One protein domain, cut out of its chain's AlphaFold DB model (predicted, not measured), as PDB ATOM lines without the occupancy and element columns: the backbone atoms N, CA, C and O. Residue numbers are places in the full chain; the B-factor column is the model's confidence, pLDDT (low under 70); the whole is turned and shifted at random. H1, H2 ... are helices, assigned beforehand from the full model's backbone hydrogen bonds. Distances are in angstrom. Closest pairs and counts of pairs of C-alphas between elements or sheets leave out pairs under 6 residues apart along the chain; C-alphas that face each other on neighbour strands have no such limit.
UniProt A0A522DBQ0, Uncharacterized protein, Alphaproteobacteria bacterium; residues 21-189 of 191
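AT A GLANCE: This is residues 21 to 189 of the 191 residues of an uncharacterized protein of Alphaproteobacteria bacterium (UniProt A0A522DBQ0). Two lobes of helices sit side by side along the longest axis: in the larger, H2, H3, H4 and H7 gather round H6, and in the smaller, H8 and H9 pack on each other. H7 folds back on H6 as a helical hairpin and meets H9 at an end, while H1 lies toward the smaller lobe and touches no helix. The printed part has 169 residues with nine named helices, H1 to H9 in chain order, and no named strand: the class is all helix. The whole is compact, with a radius of gyration of the C-alphas of 17.4 A, and only just elongated, spanning 55 by 36 by 25 A.

HOW THE PARTS SIT: The longest helix, H2, residues 45 to 64, has a kink of 31 degrees near residue 56. With residues 56 to 63 alone it touches H3, residues 71 to 80, about perpendicular at 78 degrees; the closest C-alphas, of Val 60 and Tyr 74, are 7.2 A apart. With residues 45 to 49 alone H2 touches the hub, H6, residues 111 to 122, opposite ways at a shallow tilt of 32 degrees, only just short of steep; the closest C-alphas, of Ala 45 and Thr 122, are 5.0 A apart. H3 and H6 only just touch, with 3 pairs of C-alphas within 8 A, the closest being Trp 75 and Glu 112 at 7.4 A. H4, residues 83 to 97, touches H6 the same way at 38 degrees, only just a steep tilt; the closest C-alphas, of Pro 84 and Val 111, are 5.6 A apart. H7, residues 127 to 138, forms a hairpin with H6 at a shallow tilt of 29 degrees; the closest C-alphas, of Gly 120 and Ile 130, are 5.5 A apart. H5, residues 99 to 103, touches H4 only at the corner, and only just, with 3 pairs of C-alphas within 8 A; the closest C-alphas, of Val 95 and Leu 101, are 5.4 A apart. H7 and H9, residues 175 to 187, touch only at their ends, and only just, with 3 pairs, the closest C-alphas being those of Asp 128 and Ala 176 at 7.0 A. H8, residues 152 to 164, touches H9 the same way at a steep tilt of 40 degrees; the closest C-alphas, of Ile 161 and Glu 182, are 6.3 A apart. Every O i to N i+4 pair is within hydrogen-bond range in H1, residues 21 to 27, and in H3, H4, H6, H7, H8 and H9; H2 has 14 of 16 within range, and H5 has 0 of 1 but 2 of 2 O i to N i+3 pairs.

IN THESE COORDINATES: H2 is 26.7 A long, from C-alpha 45 at (130.357, -30.807, -10.505); H4 measures 21.0 A, H9 18.4 A and H8 18.2 A. H1, residues 21 to 27, begins at C-alpha 21 at (139.939, -39.656, -10.905), and H9 ends at C-alpha 187 at (158.918, -45.359, -15.404).

THE WHOLE: The C-alphas of Lys 66 and Gly 189, the two farthest apart, are 56.6 A apart. The printed part has no cut; the links H1 to H2 and H7 to H8 are long, with 17 and 13 residues. The mean pLDDT of the printed part is 84.0, and 33 residues are under 70, among them residues 56 to 81.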
ATOM      1  N   ALA A  21     138.862 -39.502  -9.928       89.25
ATOM      2  CA  ALA A  21     139.939 -39.656 -10.905       89.25
ATOM      3  C   ALA A  21     140.933 -38.489 -10.902       89.25
ATOM      4  O   ALA A  21     142.141 -38.699 -11.043       89.25
ATOM      5  N   LEU A  22     140.460 -37.254 -10.702       89.69
ATOM      6  CA  LEU A  22     141.345 -36.090 -10.586       89.69
ATOM      7  C   LEU A  22     142.135 -36.115  -9.273       89.69
ATOM      8  O   LEU A  22     143.317 -35.768  -9.290       89.69
ATOM      9  N   LYS A  23     141.514 -36.569  -8.178       90.12
ATOM     10  CA  LYS A  23     142.167 -36.795  -6.887       90.12
ATOM     11  C   LYS A  23     143.277 -37.831  -7.025       90.12
ATOM     12  O   LYS A  23     144.425 -37.507  -6.749       90.12
ATOM     13  N   PHE A  24     142.973 -39.018  -7.554       92.88
ATOM     14  CA  PHE A  24     143.977 -40.065  -7.773       92.88
ATOM     15  C   PHE A  24     145.121 -39.581  -8.673       92.88
ATOM     16  O   PHE A  24     146.290 -39.843  -8.392       92.88
ATOM     17  N   GLN A  25     144.810 -38.832  -9.738       93.94
ATOM     18  CA  GLN A  25     145.824 -38.244 -10.612       93.94
ATOM     19  C   GLN A  25     146.758 -37.285  -9.864       93.94
ATOM     20  O   GLN A  25     147.967 -37.344 -10.075       93.94
ATOM     21  N   ARG A  26     146.205 -36.397  -9.030       92.81
ATOM     22  CA  ARG A  26     146.973 -35.437  -8.227       92.81
ATOM     23  C   ARG A  26     147.841 -36.160  -7.200       92.81
ATOM     24  O   ARG A  26     149.043 -35.926  -7.177       92.81
ATOM     25  N   ASP A  27     147.227 -37.038  -6.417       93.69
ATOM     26  CA  ASP A  27     147.849 -37.715  -5.278       93.69
ATOM     27  C   ASP A  27     148.943 -38.703  -5.714       93.69
ATOM     28  O   ASP A  27     149.816 -39.019  -4.929       93.69
ATOM     29  N   ASN A  28     148.939 -39.167  -6.970       93.75
ATOM     30  CA  ASN A  28     149.982 -40.049  -7.515       93.75
ATOM     31  C   ASN A  28     150.915 -39.353  -8.516       93.75
ATOM     32  O   ASN A  28     151.623 -40.020  -9.274       93.75
ATOM     33  N   HIS A  29     150.872 -38.019  -8.599       93.62
ATOM     34  CA  HIS A  29     151.686 -37.226  -9.529       93.62
ATOM     35  C   HIS A  29     151.566 -37.665 -11.005       93.62
ATOM     36  O   HIS A  29     152.492 -37.538 -11.815       93.62
ATOM     37  N   LEU A  30     150.396 -38.176 -11.389       93.56
ATOM     38  CA  LEU A  30     150.100 -38.631 -12.741       93.56
ATOM     39  C   LEU A  30     149.577 -37.479 -13.607       93.56
ATOM     40  O   LEU A  30     149.156 -36.425 -13.134       93.56
ATOM     41  N   ARG A  31     149.583 -37.677 -14.929       91.81
ATOM     42  CA  ARG A  31     148.989 -36.728 -15.884       91.81
ATOM     43  C   ARG A  31     148.243 -37.449 -16.996       91.81
ATOM     44  O   ARG A  31     148.742 -38.424 -17.563       91.81
ATOM     45  N   GLY A  32     147.089 -36.896 -17.361       90.38
ATOM     46  CA  GLY A  32     146.285 -37.326 -18.499       90.38
ATOM     47  C   GLY A  32     145.585 -38.667 -18.294       90.38
ATOM     48  O   GLY A  32     145.406 -39.385 -19.275       90.38
ATOM     49  N   ILE A  33     145.257 -39.033 -17.055       93.38
ATOM     50  CA  ILE A  33     144.441 -40.221 -16.749       93.38
ATOM     51  C   ILE A  33     142.993 -39.850 -16.409       93.38
ATOM     52  O   ILE A  33     142.116 -40.687 -16.552       93.38
ATOM     53  N   ALA A  34     142.731 -38.601 -16.025       93.62
ATOM     54  CA  ALA A  34     141.399 -38.105 -15.697       93.62
ATOM     55  C   ALA A  34     140.860 -37.166 -16.784       93.62
ATOM     56  O   ALA A  34     141.630 -36.470 -17.457       93.62
ATOM     57  N   GLY A  35     139.536 -37.130 -16.921       92.88
ATOM     58  CA  GLY A  35     138.814 -36.131 -17.694       92.88
ATOM     59  C   GLY A  35     138.803 -34.783 -16.971       92.88
ATOM     60  O   GLY A  35     138.728 -34.707 -15.744       92.88
ATOM     61  N   ARG A  36     138.906 -33.697 -17.737       91.81
ATOM     62  CA  ARG A  36     138.730 -32.328 -17.242       91.81
ATOM     63  C   ARG A  36     137.634 -31.695 -18.070       91.81
ATOM     64  O   ARG A  36     137.834 -31.485 -19.264       91.81
ATOM     65  N   TYR A  37     136.506 -31.430 -17.430       91.38
ATOM     66  CA  TYR A  37     135.313 -30.949 -18.101       91.38
ATOM     67  C   TYR A  37     134.903 -29.583 -17.568       91.38
ATOM     68  O   TYR A  37     135.050 -29.290 -16.379       91.38
ATOM     69  N   PHE A  38     134.403 -28.754 -18.473       91.19
ATOM     70  CA  PHE A  38     133.642 -27.560 -18.166       91.19
ATOM     71  C   PHE A  38     132.207 -27.964 -17.855       91.19
ATOM     72  O   PHE A  38     131.549 -28.607 -18.676       91.19
ATOM     73  N   ILE A  39     131.724 -27.566 -16.686       89.12
ATOM     74  CA  ILE A  39     130.353 -27.833 -16.261       89.12
ATOM     75  C   ILE A  39     129.461 -26.635 -16.640       89.12
ATOM     76  O   ILE A  39     129.908 -25.486 -16.528       89.12
ATOM     77  N   PRO A  40     128.222 -26.858 -17.121       86.06
ATOM     78  CA  PRO A  40     127.330 -25.779 -17.534       86.06
ATOM     79  C   PRO A  40     127.016 -24.777 -16.413       86.06
ATOM     80  O   PRO A  40     127.027 -25.104 -15.226       86.06
ATOM     81  N   ASP A  41     126.676 -23.551 -16.815       82.62
ATOM     82  CA  ASP A  41     126.162 -22.475 -15.950       82.62
ATOM     83  C   ASP A  41     127.096 -22.042 -14.804       82.62
ATOM     84  O   ASP A  41     126.635 -21.509 -13.797       82.62
ATOM     85  N   GLY A  42     128.404 -22.293 -14.925       79.62
ATOM     86  CA  GLY A  42     129.378 -21.969 -13.875       79.62
ATOM     87  C   GLY A  42     129.216 -22.808 -12.601       79.62
ATOM     88  O   GLY A  42     129.791 -22.467 -11.569       79.62
ATOM     89  N   LYS A  43     128.433 -23.892 -12.660       81.25
ATOM     90  CA  LYS A  43     128.232 -24.814 -11.538       81.25
ATOM     91  C   LYS A  43     129.508 -25.600 -11.257       81.25
ATOM     92  O   LYS A  43     130.269 -25.928 -12.166       81.25
ATOM     93  N   THR A  44     129.702 -25.986 -10.000       83.44
ATOM     94  CA  THR A  44     130.630 -27.073  -9.661       83.44
ATOM     95  C   THR A  44     130.028 -28.421 -10.067       83.44
ATOM     96  O   THR A  44     128.807 -28.551 -10.182       83.44
ATOM     97  N   ALA A  45     130.855 -29.457 -10.235       81.44
ATOM     98  CA  ALA A  45     130.357 -30.807 -10.505       81.44
ATOM     99  C   ALA A  45     129.367 -31.294  -9.441       81.44
ATOM    100  O   ALA A  45     128.304 -31.786  -9.790       81.44
ATOM    101  N   ALA A  46     129.652 -31.053  -8.156       80.06
ATOM    102  CA  ALA A  46     128.748 -31.413  -7.065       80.06
ATOM    103  C   ALA A  46     127.406 -30.660  -7.136       80.06
ATOM    104  O   ALA A  46     126.352 -31.234  -6.875       80.06
ATOM    105  N   GLN A  47     127.410 -29.374  -7.508       82.38
ATOM    106  CA  GLN A  47     126.171 -28.610  -7.705       82.38
ATOM    107  C   GLN A  47     125.366 -29.121  -8.901       82.38
ATOM    108  O   GLN A  47     124.136 -29.154  -8.847       82.38
ATOM    109  N   TYR A  48     126.059 -29.490  -9.976       84.75
ATOM    110  CA  TYR A  48     125.462 -30.036 -11.183       84.75
ATOM    111  C   TYR A  48     124.866 -31.423 -10.935       84.75
ATOM    112  O   TYR A  48     123.689 -31.630 -11.222       84.75
ATOM    113  N   GLU A  49     125.611 -32.312 -10.281       82.31
ATOM    114  CA  GLU A  49     125.133 -33.612  -9.818       82.31
ATOM    115  C   GLU A  49     123.935 -33.458  -8.891       82.31
ATOM    116  O   GLU A  49     122.866 -33.966  -9.199       82.31
ATOM    117  N   LYS A  50     124.021 -32.614  -7.856       80.12
ATOM    118  CA  LYS A  50     122.884 -32.328  -6.968       80.12
ATOM    119  C   LYS A  50     121.664 -31.769  -7.709       80.12
ATOM    120  O   LYS A  50     120.544 -31.921  -7.231       80.12
ATOM    121  N   ALA A  51     121.828 -31.061  -8.826       80.31
ATOM    122  CA  ALA A  51     120.699 -30.606  -9.639       80.31
ATOM    123  C   ALA A  51     120.055 -31.767 -10.416       80.31
ATOM    124  O   ALA A  51     118.828 -31.854 -10.442       80.31
ATOM    125  N   MET A  52     120.864 -32.668 -10.980       82.88
ATOM    126  CA  MET A  52     120.385 -33.896 -11.624       82.88
ATOM    127  C   MET A  52     119.721 -34.825 -10.606       82.88
ATOM    128  O   MET A  52     118.561 -35.184 -10.778       82.88
ATOM    129  N   SER A  53     120.398 -35.119  -9.494       73.62
ATOM    130  CA  SER A  53     119.890 -35.962  -8.416       73.62
ATOM    131  C   SER A  53     118.667 -35.362  -7.742       73.62
ATOM    132  O   SER A  53     117.813 -36.117  -7.330       73.62
ATOM    133  N   ARG A  54     118.504 -34.034  -7.637       75.75
ATOM    134  CA  ARG A  54     117.240 -33.462  -7.132       75.75
ATOM    135  C   ARG A  54     116.077 -33.688  -8.085       75.75
ATOM    136  O   ARG A  54     114.996 -34.011  -7.617       75.75
ATOM    137  N   LYS A  55     116.289 -33.533  -9.394       71.50
ATOM    138  CA  LYS A  55     115.256 -33.871 -10.382       71.50
ATOM    139  C   LYS A  55     114.929 -35.363 -10.362       71.50
ATOM    140  O   LYS A  55     113.768 -35.712 -10.508       71.50
ATOM    141  N   MET A  56     115.929 -36.202 -10.094       69.31
ATOM    142  CA  MET A  56     115.760 -37.638  -9.899       69.31
ATOM    143  C   MET A  56     115.025 -37.968  -8.582       69.31
ATOM    144  O   MET A  56     113.986 -38.605  -8.588       69.31
ATOM    145  N   HIS A  57     115.509 -37.502  -7.430       63.06
ATOM    146  CA  HIS A  57     115.000 -37.854  -6.099       63.06
ATOM    147  C   HIS A  57     113.665 -37.205  -5.742       63.06
ATOM    148  O   HIS A  57     112.852 -37.867  -5.105       63.06
ATOM    149  N   ALA A  58     113.392 -35.968  -6.183       60.62
ATOM    150  CA  ALA A  58     112.059 -35.381  -6.022       60.62
ATOM    151  C   ALA A  58     110.971 -36.248  -6.694       60.62
ATOM    152  O   ALA A  58     109.806 -36.172  -6.319       60.62
ATOM    153  N   HIS A  59     111.338 -37.095  -7.665       55.25
ATOM    154  CA  HIS A  59     110.439 -38.089  -8.257       55.25
ATOM    155  C   HIS A  59     110.379 -39.390  -7.464       55.25
ATOM    156  O   HIS A  59     109.298 -39.928  -7.247       55.25
ATOM    157  N   VAL A  60     111.526 -39.873  -6.987       53.47
ATOM    158  CA  VAL A  60     111.623 -41.151  -6.269       53.47
ATOM    159  C   VAL A  60     110.893 -41.101  -4.933       53.47
ATOM    160  O   VAL A  60     110.244 -42.074  -4.580       53.47
ATOM    161  N   GLU A  61     110.913 -39.979  -4.211       55.09
ATOM    162  CA  GLU A  61     110.128 -39.840  -2.972       55.09
ATOM    163  C   GLU A  61     108.612 -39.932  -3.211       55.09
ATOM    164  O   GLU A  61     107.885 -40.391  -2.333       55.09
ATOM    165  N   THR A  62     108.130 -39.569  -4.404       56.56
ATOM    166  CA  THR A  62     106.696 -39.605  -4.735       56.56
ATOM    167  C   THR A  62     106.213 -41.031  -5.038       56.56
ATOM    168  O   THR A  62     105.087 -41.390  -4.688       56.56
ATOM    169  N   GLU A  63     107.079 -41.873  -5.614       52.38
ATOM    170  CA  GLU A  63     106.753 -43.257  -5.992       52.38
ATOM    171  C   GLU A  63     107.259 -44.310  -4.996       52.38
ATOM    172  O   GLU A  63     106.545 -45.257  -4.697       52.38
ATOM    173  N   MET A  64     108.427 -44.137  -4.369       52.22
ATOM    174  CA  MET A  64     108.933 -45.078  -3.355       52.22
ATOM    175  C   MET A  64     108.240 -44.960  -1.997       52.22
ATOM    176  O   MET A  64     108.263 -45.917  -1.221       52.22
ATOM    177  N   ALA A  65     107.536 -43.854  -1.728       56.66
ATOM    178  CA  ALA A  65     106.560 -43.804  -0.639       56.66
ATOM    179  C   ALA A  65     105.415 -44.825  -0.840       56.66
ATOM    180  O   ALA A  65     104.776 -45.243   0.129       56.66
ATOM    181  N   LYS A  66     105.194 -45.303  -2.074       53.75
ATOM    182  CA  LYS A  66     104.304 -46.420  -2.400       53.75
ATOM    183  C   LYS A  66     105.125 -47.707  -2.577       53.75
ATOM    184  O   LYS A  66     105.459 -48.113  -3.676       53.75
ATOM    185  N   ARG A  67     105.446 -48.353  -1.452       47.56
ATOM    186  CA  ARG A  67     105.783 -49.791  -1.296       47.56
ATOM    187  C   ARG A  67     106.472 -50.493  -2.492       47.56
ATOM    188  O   ARG A  67     105.804 -51.100  -3.318       47.56
ATOM    189  N   GLY A  68     107.805 -50.581  -2.452       54.22
ATOM    190  CA  GLY A  68     108.551 -51.680  -3.090       54.22
ATOM    191  C   GLY A  68     108.763 -51.599  -4.605       54.22
ATOM    192  O   GLY A  68     108.917 -52.646  -5.227       54.22
ATOM    193  N   ALA A  69     108.787 -50.395  -5.182       59.25
ATOM    194  CA  ALA A  69     109.056 -50.200  -6.606       59.25
ATOM    195  C   ALA A  69     110.382 -50.850  -7.050       59.25
ATOM    196  O   ALA A  69     111.430 -50.689  -6.414       59.25
ATOM    197  N   THR A  70     110.326 -51.577  -8.160       66.38
ATOM    198  CA  THR A  70     111.466 -52.190  -8.849       66.38
ATOM    199  C   THR A  70     112.313 -51.136  -9.576       66.38
ATOM    200  O   THR A  70     111.847 -50.040  -9.881       66.38
ATOM    201  N   GLU A  71     113.566 -51.467  -9.912       63.03
ATOM    202  CA  GLU A  71     114.440 -50.604 -10.734       63.03
ATOM    203  C   GLU A  71     113.814 -50.275 -12.108       63.03
ATOM    204  O   GLU A  71     114.005 -49.191 -12.646       63.03
ATOM    205  N   TYR A  72     112.996 -51.174 -12.659       64.62
ATOM    206  CA  TYR A  72     112.249 -50.919 -13.892       64.62
ATOM    207  C   TYR A  72     111.167 -49.839 -13.713       64.62
ATOM    208  O   TYR A  72     111.061 -48.919 -14.522       64.62
ATOM    209  N   GLU A  73     110.387 -49.917 -12.632       65.44
ATOM    210  CA  GLU A  73     109.358 -48.918 -12.307       65.44
ATOM    211  C   GLU A  73     109.979 -47.553 -11.979       65.44
ATOM    212  O   GLU A  73     109.413 -46.519 -12.328       65.44
ATOM    213  N   TYR A  74     111.183 -47.545 -11.402       66.19
ATOM    214  CA  TYR A  74     111.980 -46.336 -11.187       66.19
ATOM    215  C   TYR A  74     112.267 -45.591 -12.500       66.19
ATOM    216  O   TYR A  74     112.001 -44.392 -12.601       66.19
ATOM    217  N   TRP A  75     112.788 -46.288 -13.515       67.25
ATOM    218  CA  TRP A  75     113.181 -45.653 -14.777       67.25
ATOM    219  C   TRP A  75     111.983 -45.282 -15.651       67.25
ATOM    220  O   TRP A  75     111.991 -44.214 -16.262       67.25
ATOM    221  N   LYS A  76     110.922 -46.096 -15.640       67.38
ATOM    222  CA  LYS A  76     109.685 -45.811 -16.377       67.38
ATOM    223  C   LYS A  76     108.995 -44.534 -15.886       67.38
ATOM    224  O   LYS A  76     108.642 -43.677 -16.689       67.38
ATOM    225  N   THR A  77     108.877 -44.344 -14.573       65.19
ATOM    226  CA  THR A  77     108.310 -43.101 -14.021       65.19
ATOM    227  C   THR A  77     109.203 -41.892 -14.319       65.19
ATOM    228  O   THR A  77     108.717 -40.783 -14.536       65.19
ATOM    229  N   ALA A  78     110.523 -42.089 -14.384       65.38
ATOM    230  CA  ALA A  78     111.443 -41.030 -14.776       65.38
ATOM    231  C   ALA A  78     111.212 -40.566 -16.232       65.38
ATOM    232  O   ALA A  78     111.285 -39.365 -16.515       65.38
ATOM    233  N   GLU A  79     110.901 -41.494 -17.144       67.25
ATOM    234  CA  GLU A  79     110.559 -41.208 -18.544       67.25
ATOM    235  C   GLU A  79     109.292 -40.356 -18.678       67.25
ATOM    236  O   GLU A  79     109.338 -39.294 -19.310       67.25
ATOM    237  N   ASP A  80     108.205 -40.758 -18.013       67.62
ATOM    238  CA  ASP A  80     106.890 -40.100 -18.091       67.62
ATOM    239  C   ASP A  80     106.911 -38.626 -17.635       67.62
ATOM    240  O   ASP A  80     106.061 -37.823 -18.023       67.62
ATOM    241  N   MET A  81     107.907 -38.235 -16.836       64.62
ATOM    242  CA  MET A  81     108.014 -36.896 -16.248       64.62
ATOM    243  C   MET A  81     109.039 -35.981 -16.944       64.62
ATOM    244  O   MET A  81     109.338 -34.881 -16.469       64.62
ATOM    245  N   GLY A  82     109.575 -36.395 -18.096       73.69
ATOM    246  CA  GLY A  82     110.436 -35.550 -18.931       73.69
ATOM    247  C   GLY A  82     111.901 -35.478 -18.483       73.69
ATOM    248  O   GLY A  82     112.654 -34.624 -18.971       73.69
ATOM    249  N   LEU A  83     112.342 -36.384 -17.600       77.25
ATOM    250  CA  LEU A  83     113.764 -36.576 -17.308       77.25
ATOM    251  C   LEU A  83     114.606 -36.862 -18.568       77.25
ATOM    252  O   LEU A  83     115.682 -36.261 -18.656       77.25
ATOM    253  N   PRO A  84     114.151 -37.671 -19.555       81.94
ATOM    254  CA  PRO A  84     114.917 -37.914 -20.776       81.94
ATOM    255  C   PRO A  84     115.279 -36.601 -21.471       81.94
ATOM    256  O   PRO A  84     116.454 -36.304 -21.662       81.94
ATOM    257  N   ALA A  85     114.290 -35.737 -21.715       84.62
ATOM    258  CA  ALA A  85     114.498 -34.452 -22.379       84.62
ATOM    259  C   ALA A  85     115.444 -33.522 -21.595       84.62
ATOM    260  O   ALA A  85     116.255 -32.803 -22.187       84.62
ATOM    261  N   PHE A  86     115.370 -33.528 -20.258       84.31
ATOM    262  CA  PHE A  86     116.309 -32.772 -19.430       84.31
ATOM    263  C   PHE A  86     117.740 -33.302 -19.559       84.31
ATOM    264  O   PHE A  86     118.653 -32.505 -19.782       84.31
ATOM    265  N   LEU A  87     117.934 -34.614 -19.410       87.38
ATOM    266  CA  LEU A  87     119.247 -35.245 -19.480       87.38
ATOM    267  C   LEU A  87     119.853 -35.108 -20.877       87.38
ATOM    268  O   LEU A  87     121.021 -34.756 -20.989       87.38
ATOM    269  N   GLU A  88     119.067 -35.281 -21.934       89.69
ATOM    270  CA  GLU A  88     119.520 -35.081 -23.310       89.69
ATOM    271  C   GLU A  88     120.012 -33.654 -23.550       89.69
ATOM    272  O   GLU A  88     121.150 -33.443 -23.971       89.69
ATOM    273  N   LYS A  89     119.197 -32.651 -23.202       90.50
ATOM    274  CA  LYS A  89     119.579 -31.242 -23.357       90.50
ATOM    275  C   LYS A  89     120.810 -30.889 -22.519       90.50
ATOM    276  O   LYS A  89     121.658 -30.099 -22.936       90.50
ATOM    277  N   SER A  90     120.892 -31.459 -21.322       90.31
ATOM    278  CA  SER A  90     122.024 -31.307 -20.413       90.31
ATOM    279  C   SER A  90     123.304 -31.923 -20.996       90.31
ATOM    280  O   SER A  90     124.363 -31.291 -20.953       90.31
ATOM    281  N   TRP A  91     123.195 -33.098 -21.621       94.38
ATOM    282  CA  TRP A  91     124.292 -33.776 -22.307       94.38
ATOM    283  C   TRP A  91     124.776 -32.994 -23.526       94.38
ATOM    284  O   TRP A  91     125.977 -32.778 -23.680       94.38
ATOM    285  N   ASP A  92     123.863 -32.500 -24.362       95.25
ATOM    286  CA  ASP A  92     124.223 -31.688 -25.530       95.25
ATOM    287  C   ASP A  92     125.008 -30.443 -25.119       95.25
ATOM    288  O   ASP A  92     126.035 -30.112 -25.721       95.25
ATOM    289  N   ARG A  93     124.599 -29.803 -24.017       94.19
ATOM    290  CA  ARG A  93     125.335 -28.671 -23.457       94.19
ATOM    291  C   ARG A  93     126.720 -29.072 -22.947       94.19
ATOM    292  O   ARG A  93     127.679 -28.324 -23.143       94.19
ATOM    293  N   LEU A  94     126.855 -30.238 -22.312       94.56
ATOM    294  CA  LEU A  94     128.160 -30.773 -21.916       94.56
ATOM    295  C   LEU A  94     129.061 -31.031 -23.125       94.56
ATOM    296  O   LEU A  94     130.240 -30.684 -23.073       94.56
ATOM    297  N   VAL A  95     128.529 -31.604 -24.205       96.44
ATOM    298  CA  VAL A  95     129.267 -31.892 -25.443       96.44
ATOM    299  C   VAL A  95     129.711 -30.612 -26.147       96.44
ATOM    300  O   VAL A  95     130.838 -30.549 -26.642       96.44
ATOM    301  N   GLU A  96     128.867 -29.581 -26.171       96.00
ATOM    302  CA  GLU A  96     129.209 -28.266 -26.722       96.00
ATOM    303  C   GLU A  96     130.400 -27.645 -25.977       96.00
ATOM    304  O   GLU A  96     131.362 -27.187 -26.594       96.00
ATOM    305  N   LEU A  97     130.368 -27.687 -24.642       94.38
ATOM    306  CA  LEU A  97     131.446 -27.178 -23.795       94.38
ATOM    307  C   LEU A  97     132.696 -28.071 -23.827       94.38
ATOM    308  O   LEU A  97     133.809 -27.585 -23.625       94.38
ATOM    309  N   ASN A  98     132.524 -29.370 -24.081       96.50
ATOM    310  CA  ASN A  98     133.574 -30.381 -24.024       96.50
ATOM    311  C   ASN A  98     133.526 -31.299 -25.256       96.50
ATOM    312  O   ASN A  98     133.091 -32.449 -25.150       96.50
ATOM    313  N   PRO A  99     134.052 -30.867 -26.418       96.62
ATOM    314  CA  PRO A  99     133.932 -31.626 -27.667       96.62
ATOM    315  C   PRO A  99     134.505 -33.049 -27.624       96.62
ATOM    316  O   PRO A  99     134.124 -33.894 -28.431       96.62
ATOM    317  N   VAL A 100     135.403 -33.346 -26.675       96.81
ATOM    318  CA  VAL A 100     135.927 -34.702 -26.449       96.81
ATOM    319  C   VAL A 100     134.824 -35.705 -26.086       96.81
ATOM    320  O   VAL A 100     134.959 -36.882 -26.412       96.81
ATOM    321  N   LEU A 101     133.719 -35.249 -25.484       97.00
ATOM    322  CA  LEU A 101     132.581 -36.086 -25.094       97.00
ATOM    323  C   LEU A 101     131.802 -36.652 -26.285       97.00
ATOM    324  O   LEU A 101     131.113 -37.651 -26.122       97.00
ATOM    325  N   LYS A 102     131.995 -36.129 -27.507       96.88
ATOM    326  CA  LYS A 102     131.467 -36.747 -28.742       96.88
ATOM    327  C   LYS A 102     131.966 -38.180 -28.963       96.88
ATOM    328  O   LYS A 102     131.412 -38.907 -29.774       96.88
ATOM    329  N   LYS A 103     133.050 -38.566 -28.284       97.31
ATOM    330  CA  LYS A 103     133.639 -39.910 -28.340       97.31
ATOM    331  C   LYS A 103     133.014 -40.884 -27.334       97.31
ATOM    332  O   LYS A 103     133.410 -42.051 -27.312       97.31
ATOM    333  N   VAL A 104     132.102 -40.421 -26.477       96.88
ATOM    334  CA  VAL A 104     131.358 -41.304 -25.578       96.88
ATOM    335  C   VAL A 104     130.329 -42.079 -26.405       96.88
ATOM    336  O   VAL A 104     129.534 -41.488 -27.131       96.88
ATOM    337  N   LYS A 105     130.379 -43.408 -26.319       94.38
ATOM    338  CA  LYS A 105     129.449 -44.345 -26.946       94.38
ATOM    339  C   LYS A 105     128.244 -44.490 -26.025       94.38
ATOM    340  O   LYS A 105     128.210 -45.387 -25.195       94.38
ATOM    341  N   LEU A 106     127.342 -43.529 -26.146       91.44
ATOM    342  CA  LEU A 106     126.162 -43.374 -25.309       91.44
ATOM    343  C   LEU A 106     124.914 -43.802 -26.087       91.44
ATOM    344  O   LEU A 106     124.681 -43.262 -27.173       91.44
ATOM    345  N   ASP A 107     124.100 -44.701 -25.530       90.12
ATOM    346  CA  ASP A 107     122.743 -44.913 -26.030       90.12
ATOM    347  C   ASP A 107     121.821 -43.808 -25.501       90.12
ATOM    348  O   ASP A 107     121.389 -43.813 -24.351       90.12
ATOM    349  N   ARG A 108     121.522 -42.830 -26.360       87.69
ATOM    350  CA  ARG A 108     120.672 -41.687 -25.998       87.69
ATOM    351  C   ARG A 108     119.209 -42.058 -25.768       87.69
ATOM    352  O   ARG A 108     118.497 -41.281 -25.141       87.69
ATOM    353  N   SER A 109     118.766 -43.215 -26.261       85.31
ATOM    354  CA  SER A 109     117.410 -43.705 -26.006       85.31
ATOM    355  C   SER A 109     117.261 -44.317 -24.611       85.31
ATOM    356  O   SER A 109     116.147 -44.437 -24.114       85.31
ATOM    357  N   CYS A 110     118.377 -44.643 -23.952       84.38
ATOM    358  CA  CYS A 110     118.403 -45.193 -22.607       84.38
ATOM    359  C   CYS A 110     118.698 -44.078 -21.586       84.38
ATOM    360  O   CYS A 110     119.820 -43.584 -21.463       84.38
ATOM    361  N   VAL A 111     117.682 -43.679 -20.815       83.44
ATOM    362  CA  VAL A 111     117.771 -42.595 -19.812       83.44
ATOM    363  C   VAL A 111     118.902 -42.826 -18.816       83.44
ATOM    364  O   VAL A 111     119.656 -41.910 -18.476       83.44
ATOM    365  N   GLU A 112     119.019 -44.066 -18.354       82.81
ATOM    366  CA  GLU A 112     120.022 -44.466 -17.382       82.81
ATOM    367  C   GLU A 112     121.447 -44.322 -17.933       82.81
ATOM    368  O   GLU A 112     122.359 -43.898 -17.224       82.81
ATOM    369  N   ASP A 113     121.641 -44.628 -19.210       88.69
ATOM    370  CA  ASP A 113     122.907 -44.471 -19.916       88.69
ATOM    371  C   ASP A 113     123.338 -43.005 -19.947       88.69
ATOM    372  O   ASP A 113     124.473 -42.661 -19.597       88.69
ATOM    373  N   VAL A 114     122.396 -42.120 -20.292       91.50
ATOM    374  CA  VAL A 114     122.637 -40.675 -20.324       91.50
ATOM    375  C   VAL A 114     122.971 -40.184 -18.920       91.50
ATOM    376  O   VAL A 114     123.938 -39.438 -18.746       91.50
ATOM    377  N   TYR A 115     122.232 -40.626 -17.903       88.31
ATOM    378  CA  TYR A 115     122.507 -40.293 -16.506       88.31
ATOM    379  C   TYR A 115     123.903 -40.764 -16.061       88.31
ATOM    380  O   TYR A 115     124.689 -39.976 -15.535       88.31
ATOM    381  N   ASN A 116     124.267 -42.015 -16.338       88.50
ATOM    382  CA  ASN A 116     125.569 -42.575 -15.976       88.50
ATOM    383  C   ASN A 116     126.731 -41.880 -16.697       88.50
ATOM    384  O   ASN A 116     127.791 -41.663 -16.102       88.50
ATOM    385  N   ALA A 117     126.540 -41.457 -17.948       94.31
ATOM    386  CA  ALA A 117     127.523 -40.644 -18.655       94.31
ATOM    387  C   ALA A 117     127.747 -39.288 -17.960       94.31
ATOM    388  O   ALA A 117     128.893 -38.842 -17.839       94.31
ATOM    389  N   HIS A 118     126.686 -38.659 -17.440       93.00
ATOM    390  CA  HIS A 118     126.817 -37.447 -16.631       93.00
ATOM    391  C   HIS A 118     127.580 -37.704 -15.326       93.00
ATOM    392  O   HIS A 118     128.470 -36.919 -15.001       93.00
ATOM    393  N   ILE A 119     127.295 -38.804 -14.618       89.75
ATOM    394  CA  ILE A 119     128.042 -39.196 -13.410       89.75
ATOM    395  C   ILE A 119     129.523 -39.419 -13.726       89.75
ATOM    396  O   ILE A 119     130.400 -38.998 -12.973       89.75
ATOM    397  N   GLY A 120     129.841 -40.018 -14.874       92.50
ATOM    398  CA  GLY A 120     131.221 -40.159 -15.326       92.50
ATOM    399  C   GLY A 120     131.926 -38.810 -15.509       92.50
ATOM    400  O   GLY A 120     133.064 -38.630 -15.066       92.50
ATOM    401  N   VAL A 121     131.226 -37.830 -16.086       93.62
ATOM    402  CA  VAL A 121     131.712 -36.449 -16.218       93.62
ATOM    403  C   VAL A 121     131.910 -35.791 -14.849       93.62
ATOM    404  O   VAL A 121     132.981 -35.226 -14.608       93.62
ATOM    405  N   THR A 122     130.938 -35.882 -13.934       89.88
ATOM    406  CA  THR A 122     131.040 -35.298 -12.580       89.88
ATOM    407  C   THR A 122     132.005 -36.048 -11.670       89.88
ATOM    408  O   THR A 122     132.480 -35.475 -10.700       89.88
ATOM    409  N   SER A 123     132.392 -37.277 -12.011       88.25
ATOM    410  CA  SER A 123     133.452 -38.038 -11.329       88.25
ATOM    411  C   SER A 123     134.852 -37.757 -11.894       88.25
ATOM    412  O   SER A 123     135.869 -38.180 -11.332       88.25
ATOM    413  N   GLY A 124     134.936 -37.021 -13.008       92.38
ATOM    414  CA  GLY A 124     136.192 -36.709 -13.691       92.38
ATOM    415  C   GLY A 124     136.793 -37.905 -14.434       92.38
ATOM    416  O   GLY A 124     137.999 -37.922 -14.693       92.38
ATOM    417  N   PHE A 125     135.987 -38.912 -14.769       94.69
ATOM    418  CA  PHE A 125     136.426 -40.039 -15.589       94.69
ATOM    419  C   PHE A 125     136.738 -39.568 -17.000       94.69
ATOM    420  O   PHE A 125     136.086 -38.674 -17.523       94.69
ATOM    421  N   ASN A 126     137.771 -40.131 -17.620       96.50
ATOM    422  CA  ASN A 126     138.046 -39.836 -19.022       96.50
ATOM    423  C   ASN A 126     137.049 -40.588 -19.933       96.50
ATOM    424  O   ASN A 126     136.313 -41.459 -19.480       96.50
ATOM    425  N   VAL A 127     137.050 -40.282 -21.234       97.19
ATOM    426  CA  VAL A 127     136.141 -40.927 -22.202       97.19
ATOM    427  C   VAL A 127     136.271 -42.453 -22.222       97.19
ATOM    428  O   VAL A 127     135.258 -43.136 -22.350       97.19
ATOM    429  N   ASP A 128     137.484 -42.994 -22.104       96.75
ATOM    430  CA  ASP A 128     137.702 -44.443 -22.143       96.75
ATOM    431  C   ASP A 128     137.077 -45.126 -20.921       96.75
ATOM    432  O   ASP A 128     136.478 -46.190 -21.050       96.75
ATOM    433  N   ASP A 129     137.166 -44.497 -19.748       95.00
ATOM    434  CA  ASP A 129     136.574 -44.991 -18.504       95.00
ATOM    435  C   ASP A 129     135.042 -44.886 -18.519       95.00
ATOM    436  O   ASP A 129     134.372 -45.842 -18.130       95.00
ATOM    437  N   ILE A 130     134.484 -43.781 -19.036       95.50
ATOM    438  CA  ILE A 130     133.029 -43.633 -19.229       95.50
ATOM    439  C   ILE A 130     132.517 -44.728 -20.173       95.50
ATOM    440  O   ILE A 130     131.584 -45.455 -19.840       95.50
ATOM    441  N   ASN A 131     133.166 -44.907 -21.325       95.69
ATOM    442  CA  ASN A 131     132.785 -45.929 -22.301       95.69
ATOM    443  C   ASN A 131     132.919 -47.347 -21.756       95.69
ATOM    444  O   ASN A 131     132.105 -48.213 -22.074       95.69
ATOM    445  N   PHE A 132     133.959 -47.604 -20.966       92.88
ATOM    446  CA  PHE A 132     134.153 -48.901 -20.344       92.88
ATOM    447  C   PHE A 132     133.027 -49.209 -19.356       92.88
ATOM    448  O   PHE A 132     132.483 -50.310 -19.391       92.88
ATOM    449  N   PHE A 133     132.627 -48.229 -18.543       90.50
ATOM    450  CA  PHE A 133     131.499 -48.369 -17.627       90.50
ATOM    451  C   PHE A 133     130.184 -48.660 -18.363       90.50
ATOM    452  O   PHE A 133     129.540 -49.666 -18.066       90.50
ATOM    453  N   LEU A 134     129.826 -47.840 -19.360       91.19
ATOM    454  CA  LEU A 134     128.590 -48.013 -20.135       91.19
ATOM    455  C   LEU A 134     128.560 -49.374 -20.847       91.19
ATOM    456  O   LEU A 134     127.583 -50.114 -20.753       91.19
ATOM    457  N   ARG A 135     129.674 -49.784 -21.475       89.38
ATOM    458  CA  ARG A 135     129.766 -51.089 -22.148       89.38
ATOM    459  C   ARG A 135     129.462 -52.254 -21.206       89.38
ATOM    460  O   ARG A 135     128.701 -53.131 -21.603       89.38
ATOM    461  N   GLN A 136     130.068 -52.290 -20.015       81.25
ATOM    462  CA  GLN A 136     129.884 -53.410 -19.076       81.25
ATOM    463  C   GLN A 136     128.423 -53.564 -18.644       81.25
ATOM    464  O   GLN A 136     127.948 -54.684 -18.453       81.25
ATOM    465  N   LYS A 137     127.689 -52.453 -18.581       75.38
ATOM    466  CA  LYS A 137     126.252 -52.469 -18.335       75.38
ATOM    467  C   LYS A 137     125.475 -53.075 -19.513       75.38
ATOM    468  O   LYS A 137     124.685 -53.988 -19.293       75.38
ATOM    469  N   HIS A 138     125.743 -52.650 -20.750       76.50
ATOM    470  CA  HIS A 138     125.022 -53.157 -21.930       76.50
ATOM    471  C   HIS A 138     125.222 -54.648 -22.205       76.50
ATOM    472  O   HIS A 138     124.306 -55.298 -22.697       76.50
ATOM    473  N   VAL A 139     126.398 -55.210 -21.907       74.12
ATOM    474  CA  VAL A 139     126.647 -56.649 -22.120       74.12
ATOM    475  C   VAL A 139     126.035 -57.533 -21.023       74.12
ATOM    476  O   VAL A 139     126.297 -58.731 -20.987       74.12
ATOM    477  N   GLY A 140     125.240 -56.958 -20.112       62.06
ATOM    478  CA  GLY A 140     124.612 -57.686 -19.006       62.06
ATOM    479  C   GLY A 140     125.611 -58.187 -17.963       62.06
ATOM    480  O   GLY A 140     125.250 -58.950 -17.071       62.06
ATOM    481  N   GLU A 141     126.874 -57.762 -18.053       64.38
ATOM    482  CA  GLU A 141     127.892 -58.123 -17.076       64.38
ATOM    483  C   GLU A 141     127.697 -57.316 -15.785       64.38
ATOM    484  O   GLU A 141     128.096 -57.771 -14.730       64.38
ATOM    485  N   GLY A 142     127.001 -56.179 -15.797       66.00
ATOM    486  CA  GLY A 142     126.769 -55.370 -14.596       66.00
ATOM    487  C   GLY A 142     127.944 -54.440 -14.284       66.00
ATOM    488  O   GLY A 142     128.828 -54.226 -15.114       66.00
ATOM    489  N   LEU A 143     127.946 -53.820 -13.098       70.69
ATOM    490  CA  LEU A 143     128.925 -52.776 -12.770       70.69
ATOM    491  C   LEU A 143     130.366 -53.320 -12.820       70.69
ATOM    492  O   LEU A 143     130.626 -54.370 -12.228       70.69
ATOM    493  N   PRO A 144     131.338 -52.592 -13.410       71.31
ATOM    494  CA  PRO A 144     132.730 -53.042 -13.483       71.31
ATOM    495  C   PRO A 144     133.324 -53.497 -12.139       71.31
ATOM    496  O   PRO A 144     134.082 -54.464 -12.097       71.31
ATOM    497  N   ALA A 145     132.950 -52.837 -11.037       69.88
ATOM    498  CA  ALA A 145     133.386 -53.191  -9.683       69.88
ATOM    499  C   ALA A 145     132.920 -54.589  -9.244       69.88
ATOM    500  O   ALA A 145     133.664 -55.301  -8.577       69.88
ATOM    501  N   LEU A 146     131.722 -55.003  -9.664       68.06
ATOM    502  CA  LEU A 146     131.158 -56.319  -9.358       68.06
ATOM    503  C   LEU A 146     131.737 -57.420 -10.260       68.06
ATOM    504  O   LEU A 146     131.647 -58.599  -9.933       68.06
ATOM    505  N   GLN A 147     132.357 -57.042 -11.380       72.00
ATOM    506  CA  GLN A 147     132.864 -57.956 -12.410       72.00
ATOM    507  C   GLN A 147     134.383 -58.116 -12.412       72.00
ATOM    508  O   GLN A 147     134.923 -58.805 -13.277       72.00
ATOM    509  N   SER A 148     135.089 -57.523 -11.449       65.94
ATOM    510  CA  SER A 148     136.553 -57.594 -11.360       65.94
ATOM    511  C   SER A 148     137.080 -59.038 -11.406       65.94
ATOM    512  O   SER A 148     138.056 -59.313 -12.105       65.94
ATOM    513  N   HIS A 149     136.373 -59.976 -10.766       68.06
ATOM    514  CA  HIS A 149     136.680 -61.411 -10.771       68.06
ATOM    515  C   HIS A 149     136.596 -62.066 -12.163       68.06
ATOM    516  O   HIS A 149     137.329 -63.016 -12.434       68.06
ATOM    517  N   LYS A 150     135.752 -61.553 -13.071       73.69
ATOM    518  CA  LYS A 150     135.634 -62.052 -14.456       73.69
ATOM    519  C   LYS A 150     136.714 -61.507 -15.383       73.69
ATOM    520  O   LYS A 150     136.875 -61.992 -16.499       73.69
ATOM    521  N   MET A 151     137.480 -60.519 -14.929       77.19
ATOM    522  CA  MET A 151     138.581 -59.933 -15.682       77.19
ATOM    523  C   MET A 151     139.911 -60.156 -14.950       77.19
ATOM    524  O   MET A 151     140.585 -59.178 -14.635       77.19
ATOM    525  N   PRO A 152     140.343 -61.402 -14.687       78.81
ATOM    526  CA  PRO A 152     141.423 -61.689 -13.737       78.81
ATOM    527  C   PRO A 152     142.742 -60.981 -14.075       78.81
ATOM    528  O   PRO A 152     143.407 -60.446 -13.194       78.81
ATOM    529  N   VAL A 153     143.098 -60.881 -15.360       82.38
ATOM    530  CA  VAL A 153     144.302 -60.149 -15.799       82.38
ATOM    531  C   VAL A 153     144.174 -58.641 -15.550       82.38
ATOM    532  O   VAL A 153     145.153 -57.979 -15.200       82.38
ATOM    533  N   HIS A 154     142.977 -58.084 -15.742       85.56
ATOM    534  CA  HIS A 154     142.702 -56.666 -15.507       85.56
ATOM    535  C   HIS A 154     142.611 -56.355 -14.013       85.56
ATOM    536  O   HIS A 154     143.246 -55.406 -13.569       85.56
ATOM    537  N   GLY A 155     141.916 -57.191 -13.238       85.69
ATOM    538  CA  GLY A 155     141.854 -57.128 -11.778       85.69
ATOM    539  C   GLY A 155     143.250 -57.155 -11.169       85.69
ATOM    540  O   GLY A 155     143.652 -56.182 -10.545       85.69
ATOM    541  N   ALA A 156     144.066 -58.154 -11.516       89.00
ATOM    542  CA  ALA A 156     145.448 -58.242 -11.040       89.00
ATOM    543  C   ALA A 156     146.308 -57.029 -11.444       89.00
ATOM    544  O   ALA A 156     147.227 -56.641 -10.720       89.00
ATOM    545  N   ARG A 157     146.048 -56.408 -12.607       93.19
ATOM    546  CA  ARG A 157     146.709 -55.147 -12.979       93.19
ATOM    547  C   ARG A 157     146.278 -54.007 -12.056       93.19
ATOM    548  O   ARG A 157     147.141 -53.242 -11.633       93.19
ATOM    549  N   LEU A 158     144.984 -53.867 -11.781       91.88
ATOM    550  CA  LEU A 158     144.466 -52.833 -10.885       91.88
ATOM    551  C   LEU A 158     144.955 -53.034  -9.449       91.88
ATOM    552  O   LEU A 158     145.349 -52.056  -8.822       91.88
ATOM    553  N   ASP A 159     145.048 -54.276  -8.976       91.94
ATOM    554  CA  ASP A 159     145.587 -54.606  -7.654       91.94
ATOM    555  C   ASP A 159     147.050 -54.171  -7.528       91.94
ATOM    556  O   ASP A 159     147.412 -53.484  -6.574       91.94
ATOM    557  N   ARG A 160     147.890 -54.465  -8.535       94.56
ATOM    558  CA  ARG A 160     149.282 -53.977  -8.567       94.56
ATOM    559  C   ARG A 160     149.360 -52.455  -8.586       94.56
ATOM    560  O   ARG A 160     150.205 -51.878  -7.909       94.56
ATOM    561  N   ILE A 161     148.500 -51.797  -9.363       94.94
ATOM    562  CA  ILE A 161     148.440 -50.333  -9.401       94.94
ATOM    563  C   ILE A 161     148.075 -49.785  -8.020       94.94
ATOM    564  O   ILE A 161     148.773 -48.902  -7.541       94.94
ATOM    565  N   ASN A 162     147.029 -50.307  -7.377       94.38
ATOM    566  CA  ASN A 162     146.586 -49.863  -6.056       94.38
ATOM    567  C   ASN A 162     147.631 -50.129  -4.967       94.38
ATOM    568  O   ASN A 162     147.806 -49.286  -4.093       94.38
ATOM    569  N   ALA A 163     148.359 -51.246  -5.040       94.69
ATOM    570  CA  ALA A 163     149.455 -51.555  -4.120       94.69
ATOM    571  C   ALA A 163     150.643 -50.589  -4.267       94.69
ATOM    572  O   ALA A 163     151.302 -50.265  -3.285       94.69
ATOM    573  N   ALA A 164     150.907 -50.108  -5.485       95.50
ATOM    574  CA  ALA A 164     151.962 -49.137  -5.770       95.50
ATOM    575  C   ALA A 164     151.504 -47.670  -5.654       95.50
ATOM    576  O   ALA A 164     152.322 -46.758  -5.816       95.50
ATOM    577  N   ALA A 165     150.206 -47.420  -5.448       95.19
ATOM    578  CA  ALA A 165     149.611 -46.090  -5.406       95.19
ATOM    579  C   ALA A 165     149.762 -45.435  -4.019       95.19
ATOM    580  O   ALA A 165     149.677 -46.091  -2.990       95.19
ATOM    581  N   GLU A 166     149.921 -44.112  -3.990       92.75
ATOM    582  CA  GLU A 166     149.913 -43.287  -2.769       92.75
ATOM    583  C   GLU A 166     148.483 -43.042  -2.268       92.75
ATOM    584  O   GLU A 166     148.250 -42.717  -1.106       92.75
ATOM    585  N   SER A 167     147.499 -43.220  -3.151       92.25
ATOM    586  CA  SER A 167     146.078 -43.143  -2.831       92.25
ATOM    587  C   SER A 167     145.329 -44.243  -3.563       92.25
ATOM    588  O   SER A 167     145.602 -44.478  -4.738       92.25
ATOM    589  N   GLN A 168     144.323 -44.837  -2.925       87.00
ATOM    590  CA  GLN A 168     143.497 -45.873  -3.548       87.00
ATOM    591  C   GLN A 168     142.685 -45.342  -4.738       87.00
ATOM    592  O   GLN A 168     142.211 -44.201  -4.740       87.00
ATOM    593  N   MET A 169     142.519 -46.187  -5.756       88.75
ATOM    594  CA  MET A 169     141.626 -45.938  -6.881       88.75
ATOM    595  C   MET A 169     140.194 -46.321  -6.493       88.75
ATOM    596  O   MET A 169     139.912 -47.481  -6.215       88.75
ATOM    597  N   TYR A 170     139.277 -45.353  -6.508       85.44
ATOM    598  CA  TYR A 170     137.866 -45.562  -6.140       85.44
ATOM    599  C   TYR A 170     136.962 -45.927  -7.330       85.44
ATOM    600  O   TYR A 170     135.743 -45.822  -7.243       85.44
ATOM    601  N   TRP A 171     137.543 -46.315  -8.465       89.31
ATOM    602  CA  TRP A 171     136.807 -46.785  -9.638       89.31
ATOM    603  C   TRP A 171     137.582 -47.899 -10.337       89.31
ATOM    604  O   TRP A 171     138.786 -48.058 -10.143       89.31
ATOM    605  N   VAL A 172     136.897 -48.658 -11.188       89.62
ATOM    606  CA  VAL A 172     137.548 -49.633 -12.066       89.62
ATOM    607  C   VAL A 172     137.923 -48.926 -13.362       89.62
ATOM    608  O   VAL A 172     137.081 -48.717 -14.236       89.62
ATOM    609  N   ALA A 173     139.191 -48.535 -13.481       93.31
ATOM    610  CA  ALA A 173     139.705 -47.900 -14.689       93.31
ATOM    611  C   ALA A 173     139.578 -48.823 -15.911       93.31
ATOM    612  O   ALA A 173     139.747 -50.043 -15.808       93.31
ATOM    613  N   SER A 174     139.345 -48.241 -17.088       94.31
ATOM    614  CA  SER A 174     139.363 -48.984 -18.349       94.31
ATOM    615  C   SER A 174     140.730 -49.645 -18.582       94.31
ATOM    616  O   SER A 174     141.755 -49.168 -18.074       94.31
ATOM    617  N   PRO A 175     140.814 -50.710 -19.402       93.19
ATOM    618  CA  PRO A 175     142.095 -51.325 -19.752       93.19
ATOM    619  C   PRO A 175     143.126 -50.332 -20.313       93.19
ATOM    620  O   PRO A 175     144.322 -50.454 -20.033       93.19
ATOM    621  N   ALA A 176     142.670 -49.326 -21.071       94.75
ATOM    622  CA  ALA A 176     143.517 -48.273 -21.625       94.75
ATOM    623  C   ALA A 176     144.091 -47.365 -20.524       94.75
ATOM    624  O   ALA A 176     145.310 -47.161 -20.463       94.75
ATOM    625  N   THR A 177     143.240 -46.879 -19.616       96.12
ATOM    626  CA  THR A 177     143.654 -46.065 -18.467       96.12
ATOM    627  C   THR A 177     144.584 -46.848 -17.541       96.12
ATOM    628  O   THR A 177     145.671 -46.363 -17.216       96.12
ATOM    629  N   ALA A 178     144.240 -48.091 -17.194       96.00
ATOM    630  CA  ALA A 178     145.060 -48.950 -16.341       96.00
ATOM    631  C   ALA A 178     146.455 -49.188 -16.944       96.00
ATOM    632  O   ALA A 178     147.468 -49.016 -16.265       96.00
ATOM    633  N   LYS A 179     146.542 -49.490 -18.248       95.62
ATOM    634  CA  LYS A 179     147.827 -49.640 -18.957       95.62
ATOM    635  C   LYS A 179     148.657 -48.354 -18.919       95.62
ATOM    636  O   LYS A 179     149.885 -48.405 -18.805       95.62
ATOM    637  N   LYS A 180     148.010 -47.190 -19.021       96.06
ATOM    638  CA  LYS A 180     148.679 -45.885 -18.945       96.06
ATOM    639  C   LYS A 180     149.261 -45.636 -17.556       96.06
ATOM    640  O   LYS A 180     150.402 -45.183 -17.478       96.06
ATOM    641  N   ILE A 181     148.515 -45.951 -16.498       96.81
ATOM    642  CA  ILE A 181     148.968 -45.826 -15.107       96.81
ATOM    643  C   ILE A 181     150.142 -46.776 -14.846       96.81
ATOM    644  O   ILE A 181     151.211 -46.314 -14.452       96.81
ATOM    645  N   GLU A 182     150.000 -48.062 -15.181       96.38
ATOM    646  CA  GLU A 182     151.056 -49.075 -15.014       96.38
ATOM    647  C   GLU A 182     152.363 -48.642 -15.700       96.38
ATOM    648  O   GLU A 182     153.434 -48.673 -15.097       96.38
ATOM    649  N   LYS A 183     152.290 -48.137 -16.940       96.50
ATOM    650  CA  LYS A 183     153.467 -47.627 -17.664       96.50
ATOM    651  C   LYS A 183     154.127 -46.431 -16.968       96.50
ATOM    652  O   LYS A 183     155.339 -46.262 -17.084       96.50
ATOM    653  N   ARG A 184     153.356 -45.566 -16.303       96.00
ATOM    654  CA  ARG A 184     153.896 -44.411 -15.569       96.00
ATOM    655  C   ARG A 184     154.591 -44.850 -14.289       96.00
ATOM    656  O   ARG A 184     155.704 -44.400 -14.061       96.00
ATOM    657  N   PHE A 185     153.982 -45.761 -13.538       96.69
ATOM    658  CA  PHE A 185     154.572 -46.300 -12.314       96.69
ATOM    659  C   PHE A 185     155.861 -47.079 -12.588       96.69
ATOM    660  O   PHE A 185     156.852 -46.852 -11.901       96.69
ATOM    661  N   LYS A 186     155.913 -47.869 -13.670       96.06
ATOM    662  CA  LYS A 186     157.157 -48.525 -14.113       96.06
ATOM    663  C   LYS A 186     158.275 -47.530 -14.425       96.06
ATOM    664  O   LYS A 186     159.425 -47.726 -14.061       96.06
ATOM    665  N   ARG A 187     157.941 -46.415 -15.082       95.56
ATOM    666  CA  ARG A 187     158.918 -45.359 -15.404       95.56
ATOM    667  C   ARG A 187     159.433 -44.613 -14.176       95.56
ATOM    668  O   ARG A 187     160.520 -44.059 -14.247       95.56
ATOM    669  N   SER A 188     158.656 -44.566 -13.098       94.69
ATOM    670  CA  SER A 188     159.054 -43.939 -11.838       94.69
ATOM    671  C   SER A 188     159.630 -44.933 -10.824       94.69
ATOM    672  O   SER A 188     159.817 -44.548  -9.677       94.69
ATOM    673  N   GLY A 189     159.844 -46.204 -11.196       94.25
ATOM    674  CA  GLY A 189     160.353 -47.242 -10.288       94.25
ATOM    675  C   GLY A 189     159.375 -47.672  -9.186       94.25
ATOM    676  O   GLY A 189     159.800 -48.226  -8.181       94.25
TER     677      GLY A 189